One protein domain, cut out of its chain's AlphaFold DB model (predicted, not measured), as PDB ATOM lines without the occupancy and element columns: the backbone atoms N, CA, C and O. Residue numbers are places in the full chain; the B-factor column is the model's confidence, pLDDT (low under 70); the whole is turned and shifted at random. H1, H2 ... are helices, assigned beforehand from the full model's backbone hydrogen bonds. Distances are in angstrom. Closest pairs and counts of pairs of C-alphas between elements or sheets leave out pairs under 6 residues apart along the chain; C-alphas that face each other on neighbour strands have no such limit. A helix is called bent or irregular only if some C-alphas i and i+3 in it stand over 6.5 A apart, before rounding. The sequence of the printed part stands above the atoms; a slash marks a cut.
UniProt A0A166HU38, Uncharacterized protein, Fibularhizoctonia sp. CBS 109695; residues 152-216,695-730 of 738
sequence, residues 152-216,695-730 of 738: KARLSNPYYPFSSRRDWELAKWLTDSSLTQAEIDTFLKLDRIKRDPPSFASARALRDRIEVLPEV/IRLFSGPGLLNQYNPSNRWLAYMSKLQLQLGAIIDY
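This is residues 152 to 216 and 695 to 730 of the 738 residues of an uncharacterized protein of Fibularhizoctonia sp. CBS 109695 (UniProt A0A166HU38). A small, loose head of short helices has one long helical arm: H2, H3, H5 and H6 gather in the head, and residues 716 to 730, of which 716 to 728 belong to H8, stick out from it. H7 comes between H6 and H8, H1 stands off at one side of the head, and residues 190 to 195, with H4, stick out at the end far from the arm. The printed part has 101 residues with eight named helices, H1 to H8 in chain order, and no named strand; the class is all helix. The whole is loose, with a radius of gyration of the C-alphas of 18.3 A, and spans 64 by 27 by 24 A, the arm adding much of the length.

H1, residues 152 to 156, begins at C-alpha 152 (45.964, 30.032, -26.975) and is 7.6 A long from first to last C-alpha. H2, residues 165 to 176, measures 16.3 A. H3, residues 181 to 188, measures 10.5 A, and H4, residues 191 to 194, 5.0 A. H5, residues 203 to 211, measures 12.4 A. After the cut, H6, residues 695 to 699, begins at C-alpha 695 (48.582, 48.464, -28.935) and measures 5.9 A; H7, residues 701 to 705, measures 5.4 A. H8, residues 709 to 728, measures 29.3 A and ends at C-alpha 728 (28.743, 35.854, -60.928). It has a kink of 26 degrees near residue 722 and is irregular, but only just: C-alphas 710 and 713 are 6.6 A apart.

H1 is apart from each other named helix. H3 and H5 touch, about perpendicular at 79 degrees; their closest C-alphas, of Gln 181 and Ala 203, are 5.3 A apart. H2 is close to H5 but not clearly touching, with the C-alphas of Ala 171 and Leu 206 closest at 6.8 A. H2 and H3 are also close but not clearly touching, at a shallow tilt of 29 degrees, opposite ways; their closest C-alphas are those of Leu 174 and Ile 184, 7.1 A. H7 and H8 are close but not clearly touching, closest at the C-alphas of Asn 705 and Asn 711, 6.6 A. Every O i to N i+4 pair is within hydrogen-bond range in H2, H3, H5, H6 and H7; H8 has 12 of 16, H1 has 0 of 1 but 2 of 2 O i to N i+3 pairs, and H4 is too short for an i+4 pair.

The two C-alphas farthest apart are those of Asp 191 and Tyr 730, 65.7 A. Residues 217 to 694 are not printed, and C-alphas 216 and 695 are 9.9 A apart across the cut. Of the links that are printed whole, none is long. The mean pLDDT of the printed part is 75.3, and residues 700 to 730 are under 70.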
ATOM      1  N   LYS A 152      46.864  31.023 -27.595       81.62
ATOM      2  CA  LYS A 152      45.964  30.032 -26.975       81.62
ATOM      3  C   LYS A 152      45.104  30.638 -25.867       81.62
ATOM      4  O   LYS A 152      43.917  30.332 -25.792       81.62
ATOM      5  N   ALA A 153      45.678  31.503 -25.029       84.38
ATOM      6  CA  ALA A 153      44.935  32.204 -23.983       84.38
ATOM      7  C   ALA A 153      43.907  33.180 -24.579       84.38
ATOM      8  O   ALA A 153      42.831  33.372 -24.015       84.38
ATOM      9  N   ARG A 154      44.188  33.726 -25.769       85.12
ATOM     10  CA  ARG A 154      43.256  34.593 -26.500       85.12
ATOM     11  C   ARG A 154      42.034  33.896 -27.085       85.12
ATOM     12  O   ARG A 154      41.049  34.564 -27.387       85.12
ATOM     13  N   LEU A 155      42.036  32.565 -27.162       80.69
ATOM     14  CA  LEU A 155      40.839  31.801 -27.529       80.69
ATOM     15  C   LEU A 155      39.754  31.864 -26.446       80.69
ATOM     16  O   LEU A 155      38.571  31.875 -26.780       80.69
ATOM     17  N   SER A 156      40.142  31.902 -25.166       85.81
ATOM     18  CA  SER A 156      39.206  32.018 -24.038       85.81
ATOM     19  C   SER A 156      38.997  33.464 -23.596       85.81
ATOM     20  O   SER A 156      37.885  33.839 -23.231       85.81
ATOM     21  N   ASN A 157      40.044  34.287 -23.654       87.38
ATOM     22  CA  ASN A 157      39.990  35.705 -23.338       87.38
ATOM     23  C   ASN A 157      40.669  36.525 -24.446       87.38
ATOM     24  O   ASN A 157      41.886  36.713 -24.391       87.38
ATOM     25  N   PRO A 158      39.900  37.087 -25.394       85.12
ATOM     26  CA  PRO A 158      40.435  37.861 -26.519       85.12
ATOM     27  C   PRO A 158      41.349  39.023 -26.114       85.12
ATOM     28  O   PRO A 158      42.191  39.448 -26.897       85.12
ATOM     29  N   TYR A 159      41.201  39.517 -24.882       88.44
ATOM     30  CA  TYR A 159      41.949  40.646 -24.340       88.44
ATOM     31  C   TYR A 159      43.227  40.234 -23.600       88.44
ATOM     32  O   TYR A 159      43.946  41.112 -23.132       88.44
ATOM     33  N   TYR A 160      43.552  38.939 -23.496       89.19
ATOM     34  CA  TYR A 160      44.776  38.484 -22.829       89.19
ATOM     35  C   TYR A 160      46.020  39.171 -23.443       89.19
ATOM     36  O   TYR A 160      46.168  39.166 -24.672       89.19
ATOM     37  N   PRO A 161      46.931  39.748 -22.629       92.12
ATOM     38  CA  PRO A 161      47.168  39.500 -21.197       92.12
ATOM     39  C   PRO A 161      46.280  40.281 -20.223       92.12
ATOM     40  O   PRO A 161      46.435  40.121 -19.016       92.12
ATOM     41  N   PHE A 162      45.362  41.117 -20.693       94.00
ATOM     42  CA  PHE A 162      44.402  41.809 -19.835       94.00
ATOM     43  C   PHE A 162      43.268  40.867 -19.451       94.00
ATOM     44  O   PHE A 162      42.899  39.981 -20.212       94.00
ATOM     45  N   SER A 163      42.711  41.036 -18.259       93.25
ATOM     46  CA  SER A 163      41.687  40.145 -17.701       93.25
ATOM     47  C   SER A 163      40.340  40.231 -18.424       93.25
ATOM     48  O   SER A 163      39.558  39.285 -18.383       93.25
ATOM     49  N   SER A 164      40.051  41.363 -19.071       91.56
ATOM     50  CA  SER A 164      38.774  41.622 -19.730       91.56
ATOM     51  C   SER A 164      38.861  42.795 -20.709       91.56
ATOM     52  O   SER A 164      39.853  43.523 -20.759       91.56
ATOM     53  N   ARG A 165      37.758  43.039 -21.428       90.75
ATOM     54  CA  ARG A 165      37.578  44.234 -22.259       90.75
ATOM     55  C   ARG A 165      37.772  45.535 -21.479       90.75
ATOM     56  O   ARG A 165      38.468  46.422 -21.954       90.75
ATOM     57  N   ARG A 166      37.152  45.645 -20.299       92.31
ATOM     58  CA  ARG A 166      37.200  46.866 -19.474       92.31
ATOM     59  C   ARG A 166      38.622  47.148 -18.993       92.31
ATOM     60  O   ARG A 166      39.059  48.292 -18.986       92.31
ATOM     61  N   ASP A 167      39.340  46.086 -18.645       94.06
ATOM     62  CA  ASP A 167      40.744  46.141 -18.238       94.06
ATOM     63  C   ASP A 167      41.650  46.606 -19.393       94.06
ATOM     64  O   ASP A 167      42.500  47.474 -19.211       94.06
ATOM     65  N   TRP A 168      41.401  46.113 -20.613       93.94
ATOM     66  CA  TRP A 168      42.084  46.593 -21.817       93.94
ATOM     67  C   TRP A 168      41.765  48.056 -22.156       93.94
ATOM     68  O   TRP A 168      42.674  48.820 -22.467       93.94
ATOM     69  N   GLU A 169      40.498  48.468 -22.094       93.19
ATOM     70  CA  GLU A 169      40.096  49.852 -22.382       93.19
ATOM     71  C   GLU A 169      40.795  50.839 -21.432       93.19
ATOM     72  O   GLU A 169      41.315  51.862 -21.886       93.19
ATOM     73  N   LEU A 170      40.904  50.491 -20.144       94.81
ATOM     74  CA  LEU A 170      41.670  51.268 -19.170       94.81
ATOM     75  C   LEU A 170      43.173  51.268 -19.489       94.81
ATOM     76  O   LEU A 170      43.795  52.329 -19.491       94.81
ATOM     77  N   ALA A 171      43.760  50.104 -19.779       95.00
ATOM     78  CA  ALA A 171      45.175  49.971 -20.133       95.00
ATOM     79  C   ALA A 171      45.559  50.827 -21.349       95.00
ATOM     80  O   ALA A 171      46.564  51.546 -21.329       95.00
ATOM     81  N   LYS A 172      44.732  50.772 -22.397       93.19
ATOM     82  CA  LYS A 172      44.905  51.550 -23.620       93.19
ATOM     83  C   LYS A 172      44.817  53.044 -23.327       93.19
ATOM     84  O   LYS A 172      45.719  53.781 -23.707       93.19
ATOM     85  N   TRP A 173      43.777  53.481 -22.614       94.12
ATOM     86  CA  TRP A 173      43.606  54.893 -22.269       94.12
ATOM     87  C   TRP A 173      44.774  55.432 -21.438       94.12
ATOM     88  O   TRP A 173      45.318  56.481 -21.769       94.12
ATOM     89  N   LEU A 174      45.220  54.691 -20.416       94.44
ATOM     90  CA  LEU A 174      46.375  55.082 -19.601       94.44
ATOM     91  C   LEU A 174      47.647  55.215 -20.442       94.44
ATOM     92  O   LEU A 174      48.428  56.136 -20.221       94.44
ATOM     93  N   THR A 175      47.846  54.331 -21.421       90.75
ATOM     94  CA  THR A 175      49.039  54.366 -22.278       90.75
ATOM     95  C   THR A 175      49.000  55.484 -23.315       90.75
ATOM     96  O   THR A 175      50.039  56.073 -23.607       90.75
ATOM     97  N   ASP A 176      47.821  55.781 -23.859       87.00
ATOM     98  CA  ASP A 176      47.619  56.866 -24.824       87.00
ATOM     99  C   ASP A 176      47.560  58.251 -24.148       87.00
ATOM    100  O   ASP A 176      47.658  59.278 -24.822       87.00
ATOM    101  N   SER A 177      47.394  58.295 -22.822       88.81
ATOM    102  CA  SER A 177      47.368  59.537 -22.047       88.81
ATOM    103  C   SER A 177      48.750  60.193 -21.935       88.81
ATOM    104  O   SER A 177      49.793  59.562 -22.095       88.81
ATOM    105  N   SER A 178      48.772  61.481 -21.586       85.81
ATOM    106  CA  SER A 178      50.006  62.213 -21.276       85.81
ATOM    107  C   SER A 178      50.519  61.977 -19.850       85.81
ATOM    108  O   SER A 178      51.426  62.688 -19.418       85.81
ATOM    109  N   LEU A 179      49.936  61.029 -19.107       90.00
ATOM    110  CA  LEU A 179      50.300  60.766 -17.718       90.00
ATOM    111  C   LEU A 179      51.701  60.155 -17.624       90.00
ATOM    112  O   LEU A 179      52.072  59.212 -18.328       90.00
ATOM    113  N   THR A 180      52.484  60.670 -16.688       89.12
ATOM    114  CA  THR A 180      53.753  60.084 -16.277       89.12
ATOM    115  C   THR A 180      53.527  58.742 -15.582       89.12
ATOM    116  O   THR A 180      52.458  58.443 -15.053       89.12
ATOM    117  N   GLN A 181      54.578  57.922 -15.504       90.75
ATOM    118  CA  GLN A 181      54.512  56.658 -14.760       90.75
ATOM    119  C   GLN A 181      54.114  56.863 -13.293       90.75
ATOM    120  O   GLN A 181      53.363  56.059 -12.754       90.75
ATOM    121  N   ALA A 182      54.583  57.946 -12.669       93.56
ATOM    122  CA  ALA A 182      54.259  58.266 -11.284       93.56
ATOM    123  C   ALA A 182      52.779  58.646 -11.110       93.56
ATOM    124  O   ALA A 182      52.153  58.252 -10.126       93.56
ATOM    125  N   GLU A 183      52.202  59.369 -12.070       95.38
ATOM    126  CA  GLU A 183      50.773  59.697 -12.072       95.38
ATOM    127  C   GLU A 183      49.915  58.454 -12.313       95.38
ATOM    128  O   GLU A 183      48.933  58.258 -11.603       95.38
ATOM    129  N   ILE A 184      50.321  57.563 -13.227       95.62
ATOM    130  CA  ILE A 184      49.660  56.263 -13.423       95.62
ATOM    131  C   ILE A 184      49.722  55.433 -12.132       95.62
ATOM    132  O   ILE A 184      48.704  54.908 -11.688       95.62
ATOM    133  N   ASP A 185      50.880  55.353 -11.473       96.81
ATOM    134  CA  ASP A 185      51.018  54.647 -10.192       96.81
ATOM    135  C   ASP A 185      50.164  55.281  -9.083       96.81
ATOM    136  O   ASP A 185      49.655  54.579  -8.209       96.81
ATOM    137  N   THR A 186      49.995  56.604  -9.102       97.38
ATOM    138  CA  THR A 186      49.129  57.331  -8.162       97.38
ATOM    139  C   THR A 186      47.658  57.028  -8.436       97.38
ATOM    140  O   THR A 186      46.921  56.696  -7.507       97.38
ATOM    141  N   PHE A 187      47.247  57.041  -9.705       96.50
ATOM    142  CA  PHE A 187      45.912  56.648 -10.149       96.50
ATOM    143  C   PHE A 187      45.569  55.215  -9.716       96.50
ATOM    144  O   PHE A 187      44.515  54.978  -9.127       96.50
ATOM    145  N   LEU A 188      46.488  54.263  -9.909       96.31
ATOM    146  CA  LEU A 188      46.291  52.858  -9.534       96.31
ATOM    147  C   LEU A 188      46.175  52.638  -8.013       96.31
ATOM    148  O   LEU A 188      45.655  51.613  -7.573       96.31
ATOM    149  N   LYS A 189      46.616  53.602  -7.193       95.88
ATOM    150  CA  LYS A 189      46.513  53.555  -5.725       95.88
ATOM    151  C   LYS A 189      45.218  54.148  -5.170       95.88
ATOM    152  O   LYS A 189      44.989  54.001  -3.965       95.88
ATOM    153  N   LEU A 190      44.388  54.789  -5.996       96.31
ATOM    154  CA  LEU A 190      43.106  55.347  -5.565       96.31
ATOM    155  C   LEU A 190      42.197  54.245  -5.006       96.31
ATOM    156  O   LEU A 190      42.076  53.169  -5.595       96.31
ATOM    157  N   ASP A 191      41.503  54.520  -3.899       95.94
ATOM    158  CA  ASP A 191      40.632  53.536  -3.236       95.94
ATOM    159  C   ASP A 191      39.540  52.997  -4.164       95.94
ATOM    160  O   ASP A 191      39.164  51.828  -4.079       95.94
ATOM    161  N   ARG A 192      39.059  53.828  -5.098       94.44
ATOM    162  CA  ARG A 192      38.102  53.408  -6.127       94.44
ATOM    163  C   ARG A 192      38.676  52.325  -7.040       94.44
ATOM    164  O   ARG A 192      37.957  51.378  -7.335       94.44
ATOM    165  N   ILE A 193      39.935  52.458  -7.453       94.62
ATOM    166  CA  ILE A 193      40.613  51.502  -8.337       94.62
ATOM    167  C   ILE A 193      40.981  50.234  -7.567       94.62
ATOM    168  O   ILE A 193      40.770  49.137  -8.062       94.62
ATOM    169  N   LYS A 194      41.409  50.346  -6.305       91.56
ATOM    170  CA  LYS A 194      41.688  49.174  -5.456       91.56
ATOM    171  C   LYS A 194      40.473  48.269  -5.218       91.56
ATOM    172  O   LYS A 194      40.656  47.086  -4.950       91.56
ATOM    173  N   ARG A 195      39.249  48.810  -5.285       91.75
ATOM    174  CA  ARG A 195      38.002  48.030  -5.158       91.75
ATOM    175  C   ARG A 195      37.684  47.187  -6.399       91.75
ATOM    176  O   ARG A 195      36.961  46.208  -6.263       91.75
ATOM    177  N   ASP A 196      38.197  47.568  -7.566       90.88
ATOM    178  CA  ASP A 196      38.037  46.866  -8.848       90.88
ATOM    179  C   ASP A 196      39.375  46.942  -9.612       90.88
ATOM    180  O   ASP A 196      39.515  47.739 -10.547       90.88
ATOM    181  N   PRO A 197      40.417  46.233  -9.126       92.62
ATOM    182  CA  PRO A 197      41.775  46.438  -9.606       92.62
ATOM    183  C   PRO A 197      41.937  45.909 -11.038       92.62
ATOM    184  O   PRO A 197      41.481  44.800 -11.337       92.62
ATOM    185  N   PRO A 198      42.637  46.646 -11.920       95.50
ATOM    186  CA  PRO A 198      43.003  46.127 -13.228       95.50
ATOM    187  C   PRO A 198      44.024  44.991 -13.094       95.50
ATOM    188  O   PRO A 198      44.600  44.754 -12.029       95.50
ATOM    189  N   SER A 199      44.324  44.303 -14.196       94.81
ATOM    190  CA  SER A 199      45.311  43.210 -14.181       94.81
ATOM    191  C   SER A 199      46.751  43.668 -13.891       94.81
ATOM    192  O   SER A 199      47.650  42.838 -13.755       94.81
ATOM    193  N   PHE A 200      47.021  44.968 -13.781       95.75
ATOM    194  CA  PHE A 200      48.342  45.546 -13.536       95.75
ATOM    195  C   PHE A 200      48.327  46.464 -12.307       95.75
ATOM    196  O   PHE A 200      47.458  47.313 -12.155       95.75
ATOM    197  N   ALA A 201      49.326  46.321 -11.433       94.56
ATOM    198  CA  ALA A 201      49.413  47.081 -10.180       94.56
ATOM    199  C   ALA A 201      50.298  48.342 -10.268       94.56
ATOM    200  O   ALA A 201      50.413  49.083  -9.296       94.56
ATOM    201  N   SER A 202      50.962  48.566 -11.406       96.44
ATOM    202  CA  SER A 202      51.845  49.712 -11.638       96.44
ATOM    203  C   SER A 202      51.943  50.056 -13.122       96.44
ATOM    204  O   SER A 202      51.642  49.229 -13.986       96.44
ATOM    205  N   ALA A 203      52.439  51.254 -13.428       94.06
ATOM    206  CA  ALA A 203      52.785  51.681 -14.780       94.06
ATOM    207  C   ALA A 203      53.820  50.747 -15.427       94.06
ATOM    208  O   ALA A 203      53.767  50.487 -16.629       94.06
ATOM    209  N   ARG A 204      54.744  50.200 -14.625       95.06
ATOM    210  CA  ARG A 204      55.694  49.177 -15.076       95.06
ATOM    211  C   ARG A 204      54.974  47.887 -15.464       95.06
ATOM    212  O   ARG A 204      55.160  47.426 -16.578       95.06
ATOM    213  N   ALA A 205      54.100  47.368 -14.602       96.06
ATOM    214  CA  ALA A 205      53.333  46.158 -14.899       96.06
ATOM    215  C   ALA A 205      52.415  46.334 -16.125       96.06
ATOM    216  O   ALA A 205      52.230  45.396 -16.896       96.06
ATOM    217  N   LEU A 206      51.865  47.537 -16.332       95.75
ATOM    218  CA  LEU A 206      51.128  47.884 -17.549       95.75
ATOM    219  C   LEU A 206      52.026  47.783 -18.792       95.75
ATOM    220  O   LEU A 206      51.639  47.155 -19.775       95.75
ATOM    221  N   ARG A 207      53.234  48.356 -18.745       94.12
ATOM    222  CA  ARG A 207      54.201  48.272 -19.851       94.12
ATOM    223  C   ARG A 207      54.632  46.840 -20.131       94.12
ATOM    224  O   ARG A 207      54.591  46.448 -21.288       94.12
ATOM    225  N   ASP A 208      54.950  46.066 -19.099       93.44
ATOM    226  CA  ASP A 208      55.343  44.661 -19.236       93.44
ATOM    227  C   ASP A 208      54.231  43.848 -19.938       93.44
ATOM    228  O   ASP A 208      54.503  43.024 -20.809       93.44
ATOM    229  N   ARG A 209      52.951  44.131 -19.640       93.75
ATOM    230  CA  ARG A 209      51.803  43.525 -20.344       93.75
ATOM    231  C   ARG A 209      51.674  43.979 -21.799       93.75
ATOM    232  O   ARG A 209      51.284  43.186 -22.648       93.75
ATOM    233  N   ILE A 210      51.976  45.238 -22.105       93.25
ATOM    234  CA  ILE A 210      51.964  45.738 -23.489       93.25
ATOM    235  C   ILE A 210      53.101  45.113 -24.300       93.25
ATOM    236  O   ILE A 210      52.932  44.834 -25.484       93.25
ATOM    237  N   GLU A 211      54.250  44.864 -23.675       91.06
ATOM    238  CA  GLU A 211      55.415  44.290 -24.348       91.06
ATOM    239  C   GLU A 211      55.167  42.858 -24.853       91.06
ATOM    240  O   GLU A 211      55.745  42.502 -25.882       91.06
ATOM    241  N   VAL A 212      54.250  42.104 -24.227       89.50
ATOM    242  CA  VAL A 212      53.833  40.745 -24.641       89.50
ATOM    243  C   VAL A 212      52.614  40.704 -25.582       89.50
ATOM    244  O   VAL A 212      52.073  39.633 -25.872       89.50
ATOM    245  N   LEU A 213      52.129  41.860 -26.044       90.50
ATOM    246  CA  LEU A 213      51.150  41.917 -27.135       90.50
ATOM    247  C   LEU A 213      51.761  41.392 -28.449       90.50
ATOM    248  O   LEU A 213      52.989  41.328 -28.552       90.50
ATOM    249  N   PRO A 214      50.929  41.021 -29.449       88.75
ATOM    250  CA  PRO A 214      51.411  40.481 -30.717       88.75
ATOM    251  C   PRO A 214      52.552  41.306 -31.317       88.75
ATOM    252  O   PRO A 214      52.485  42.537 -31.340       88.75
ATOM    253  N   GLU A 215      53.593  40.620 -31.784       88.25
ATOM    254  CA  GLU A 215      54.805  41.269 -32.276       88.25
ATOM    255  C   GLU A 215      54.532  42.153 -33.505       88.25
ATOM    256  O   GLU A 215      53.730  41.836 -34.386       88.25
ATOM    257  N   VAL A 216      55.254  43.269 -33.561       92.19
ATOM    258  CA  VAL A 216      55.380  44.151 -34.726       92.19
ATOM    259  C   VAL A 216      56.819  44.048 -35.248       92.19
ATOM    260  O   VAL A 216      57.675  43.511 -34.540       92.19
ATOM    261  N   ILE A 695      49.916  48.057 -29.401       91.25
ATOM    262  CA  ILE A 695      48.582  48.464 -28.935       91.25
ATOM    263  C   ILE A 695      47.626  48.635 -30.111       91.25
ATOM    264  O   ILE A 695      46.475  48.205 -30.038       91.25
ATOM    265  N   ARG A 696      48.083  49.254 -31.202       86.88
ATOM    266  CA  ARG A 696      47.257  49.492 -32.386       86.88
ATOM    267  C   ARG A 696      46.893  48.202 -33.111       86.88
ATOM    268  O   ARG A 696      45.723  48.028 -33.449       86.88
ATOM    269  N   LEU A 697      47.854  47.300 -33.305       86.81
ATOM    270  CA  LEU A 697      47.614  45.968 -33.862       86.81
ATOM    271  C   LEU A 697      46.584  45.212 -33.015       86.81
ATOM    272  O   LEU A 697      45.611  44.686 -33.548       86.81
ATOM    273  N   PHE A 698      46.749  45.246 -31.691       86.25
ATOM    274  CA  PHE A 698      45.843  44.591 -30.752       86.25
ATOM    275  C   PHE A 698      44.447  45.231 -30.696       86.25
ATOM    276  O   PHE A 698      43.452  44.529 -30.560       86.25
ATOM    277  N   SER A 699      44.355  46.556 -30.850       78.62
ATOM    278  CA  SER A 699      43.090  47.315 -30.855       78.62
ATOM    279  C   SER A 699      42.278  47.159 -32.141       78.62
ATOM    280  O   SER A 699      41.127  47.601 -32.180       78.62
ATOM    281  N   GLY A 700      42.879  46.635 -33.215       64.69
ATOM    282  CA  GLY A 700      42.291  46.642 -34.548       64.69
ATOM    283  C   GLY A 700      40.876  46.043 -34.565       64.69
ATOM    284  O   GLY A 700      40.653  45.012 -33.923       64.69
ATOM    285  N   PRO A 701      39.922  46.623 -35.330       49.34
ATOM    286  CA  PRO A 701      38.554  46.114 -35.429       49.34
ATOM    287  C   PRO A 701      38.497  44.612 -35.720       49.34
ATOM    288  O   PRO A 701      37.593  43.935 -35.258       49.34
ATOM    289  N   GLY A 702      39.477  44.062 -36.439       49.66
ATOM    290  CA  GLY A 702      39.543  42.634 -36.729       49.66
ATOM    291  C   GLY A 702      39.917  41.731 -35.542       49.66
ATOM    292  O   GLY A 702      39.366  40.638 -35.447       49.66
ATOM    293  N   LEU A 703      40.796  42.169 -34.632       53.81
ATOM    294  CA  LEU A 703      41.307  41.342 -33.525       53.81
ATOM    295  C   LEU A 703      40.309  41.254 -32.374       53.81
ATOM    296  O   LEU A 703      40.113  40.191 -31.798       53.81
ATOM    297  N   LEU A 704      39.611  42.355 -32.083       52.00
ATOM    298  CA  LEU A 704      38.672  42.415 -30.962       52.00
ATOM    299  C   LEU A 704      37.198  42.267 -31.386       52.00
ATOM    300  O   LEU A 704      36.413  41.729 -30.605       52.00
ATOM    301  N   ASN A 705      36.787  42.650 -32.611       46.19
ATOM    302  CA  ASN A 705      35.373  42.509 -33.016       46.19
ATOM    303  C   ASN A 705      34.987  41.105 -33.506       46.19
ATOM    304  O   ASN A 705      33.793  40.802 -33.506       46.19
ATOM    305  N   GLN A 706      35.929  40.233 -33.892       44.34
ATOM    306  CA  GLN A 706      35.600  38.857 -34.318       44.34
ATOM    307  C   GLN A 706      35.122  37.954 -33.166       44.34
ATOM    308  O   GLN A 706      34.496  36.919 -33.405       44.34
ATOM    309  N   TYR A 707      35.352  38.372 -31.920       44.53
ATOM    310  CA  TYR A 707      34.905  37.671 -30.716       44.53
ATOM    311  C   TYR A 707      33.553  38.173 -30.181       44.53
ATOM    312  O   TYR A 707      33.064  37.665 -29.174       44.53
ATOM    313  N   ASN A 708      32.909  39.123 -30.872       37.84
ATOM    314  CA  ASN A 708      31.523  39.504 -30.613       37.84
ATOM    315  C   ASN A 708      30.582  38.621 -31.469       37.84
ATOM    316  O   ASN A 708      30.642  38.705 -32.700       37.84
ATOM    317  N   PRO A 709      29.704  37.786 -30.869       35.47
ATOM    318  CA  PRO A 709      28.824  36.873 -31.610       35.47
ATOM    319  C   PRO A 709      27.949  37.582 -32.658       35.47
ATOM    320  O   PRO A 709      27.666  37.009 -33.708       35.47
ATOM    321  N   SER A 710      27.601  38.847 -32.415       36.25
ATOM    322  CA  SER A 710      26.818  39.714 -33.309       36.25
ATOM    323  C   SER A 710      27.537  40.052 -34.625       36.25
ATOM    324  O   SER A 710      26.896  40.263 -35.649       36.25
ATOM    325  N   ASN A 711      28.876  40.071 -34.619       37.94
ATOM    326  CA  ASN A 711      29.709  40.520 -35.745       37.94
ATOM    327  C   ASN A 711      30.314  39.369 -36.562       37.94
ATOM    328  O   ASN A 711      30.879  39.607 -37.632       37.94
ATOM    329  N   ARG A 712      30.150  38.111 -36.119       38.38
ATOM    330  CA  ARG A 712      30.492  36.925 -36.928       38.38
ATOM    331  C   ARG A 712      29.753  36.917 -38.267       38.38
ATOM    332  O   ARG A 712      30.326  36.491 -39.262       38.38
ATOM    333  N   TRP A 713      28.535  37.456 -38.305       33.78
ATOM    334  CA  TRP A 713      27.756  37.621 -39.532       33.78
ATOM    335  C   TRP A 713      28.397  38.588 -40.532       33.78
ATOM    336  O   TRP A 713      28.381  38.296 -41.718       33.78
ATOM    337  N   LEU A 714      29.036  39.679 -40.094       34.41
ATOM    338  CA  LEU A 714      29.705  40.630 -40.999       34.41
ATOM    339  C   LEU A 714      31.007  40.059 -41.582       34.41
ATOM    340  O   LEU A 714      31.277  40.222 -42.769       34.41
ATOM    341  N   ALA A 715      31.783  39.327 -40.776       36.06
ATOM    342  CA  ALA A 715      32.977  38.621 -41.251       36.06
ATOM    343  C   ALA A 715      32.627  37.445 -42.190       36.06
ATOM    344  O   ALA A 715      33.354  37.170 -43.145       36.06
ATOM    345  N   TYR A 716      31.498  36.771 -41.945       35.28
ATOM    346  CA  TYR A 716      30.967  35.719 -42.815       35.28
ATOM    347  C   TYR A 716      30.374  36.290 -44.114       35.28
ATOM    348  O   TYR A 716      30.641  35.749 -45.179       35.28
ATOM    349  N   MET A 717      29.669  37.428 -44.053       31.59
ATOM    350  CA  MET A 717      29.175  38.161 -45.227       31.59
ATOM    351  C   MET A 717      30.325  38.678 -46.093       31.59
ATOM    352  O   MET A 717      30.272  38.499 -47.299       31.59
ATOM    353  N   SER A 718      31.403  39.212 -45.507       35.59
ATOM    354  CA  SER A 718      32.612  39.597 -46.254       35.59
ATOM    355  C   SER A 718      33.228  38.405 -47.005       35.59
ATOM    356  O   SER A 718      33.556  38.534 -48.184       35.59
ATOM    357  N   LYS A 719      33.298  37.220 -46.376       36.56
ATOM    358  CA  LYS A 719      33.732  35.979 -47.044       36.56
ATOM    359  C   LYS A 719      32.750  35.493 -48.121       36.56
ATOM    360  O   LYS A 719      33.205  35.020 -49.159       36.56
ATOM    361  N   LEU A 720      31.437  35.631 -47.916       30.70
ATOM    362  CA  LEU A 720      30.420  35.240 -48.905       30.70
ATOM    363  C   LEU A 720      30.370  36.189 -50.107       30.70
ATOM    364  O   LEU A 720      30.232  35.721 -51.230       30.70
ATOM    365  N   GLN A 721      30.519  37.498 -49.898       32.66
ATOM    366  CA  GLN A 721      30.539  38.500 -50.967       32.66
ATOM    367  C   GLN A 721      31.782  38.326 -51.863       32.66
ATOM    368  O   GLN A 721      31.687  38.477 -53.077       32.66
ATOM    369  N   LEU A 722      32.913  37.898 -51.281       41.78
ATOM    370  CA  LEU A 722      34.144  37.533 -51.999       41.78
ATOM    371  C   LEU A 722      34.037  36.200 -52.766       41.78
ATOM    372  O   LEU A 722      34.620  36.072 -53.838       41.78
ATOM    373  N   GLN A 723      33.291  35.212 -52.257       33.88
ATOM    374  CA  GLN A 723      33.071  33.940 -52.966       33.88
ATOM    375  C   GLN A 723      31.982  34.029 -54.048       33.88
ATOM    376  O   GLN A 723      32.102  33.372 -55.077       33.88
ATOM    377  N   LEU A 724      30.949  34.856 -53.856       29.67
ATOM    378  CA  LEU A 724      29.884  35.064 -54.844       29.67
ATOM    379  C   LEU A 724      30.318  35.975 -56.000       29.67
ATOM    380  O   LEU A 724      29.878  35.747 -57.124       29.67
ATOM    381  N   GLY A 725      31.242  36.918 -55.774       33.22
ATOM    382  CA  GLY A 725      31.858  37.699 -56.856       33.22
ATOM    383  C   GLY A 725      32.594  36.829 -57.884       33.22
ATOM    384  O   GLY A 725      32.535  37.107 -59.073       33.22
ATOM    385  N   ALA A 726      33.188  35.710 -57.454       34.19
ATOM    386  CA  ALA A 726      33.848  34.752 -58.346       34.19
ATOM    387  C   ALA A 726      32.879  33.797 -59.080       34.19
ATOM    388  O   ALA A 726      33.291  33.105 -60.008       34.19
ATOM    389  N   ILE A 727      31.606  33.734 -58.667       27.33
ATOM    390  CA  ILE A 727      30.577  32.874 -59.285       27.33
ATOM    391  C   ILE A 727      29.698  33.674 -60.259       27.33
ATOM    392  O   ILE A 727      29.216  33.112 -61.244       27.33
ATOM    393  N   ILE A 728      29.538  34.984 -60.046       28.30
ATOM    394  CA  ILE A 728      28.743  35.854 -60.928       28.30
ATOM    395  C   ILE A 728      29.447  36.101 -62.279       28.30
ATOM    396  O   ILE A 728      28.767  36.205 -63.295       28.30
ATOM    397  N   ASP A 729      30.779  36.018 -62.345       32.72
ATOM    398  CA  ASP A 729      31.522  36.086 -63.618       32.72
ATOM    399  C   ASP A 729      31.481  34.783 -64.449       32.72
ATOM    400  O   ASP A 729      31.978  34.748 -65.574       32.72
ATOM    401  N   TYR A 730      30.865  33.706 -63.938       28.69
ATOM    402  CA  TYR A 730      30.782  32.409 -64.633       28.69
ATOM    403  C   TYR A 730      29.393  32.082 -65.216       28.69
ATOM    404  O   TYR A 730      29.269  31.124 -65.980       28.69
TER     405      TYR A 730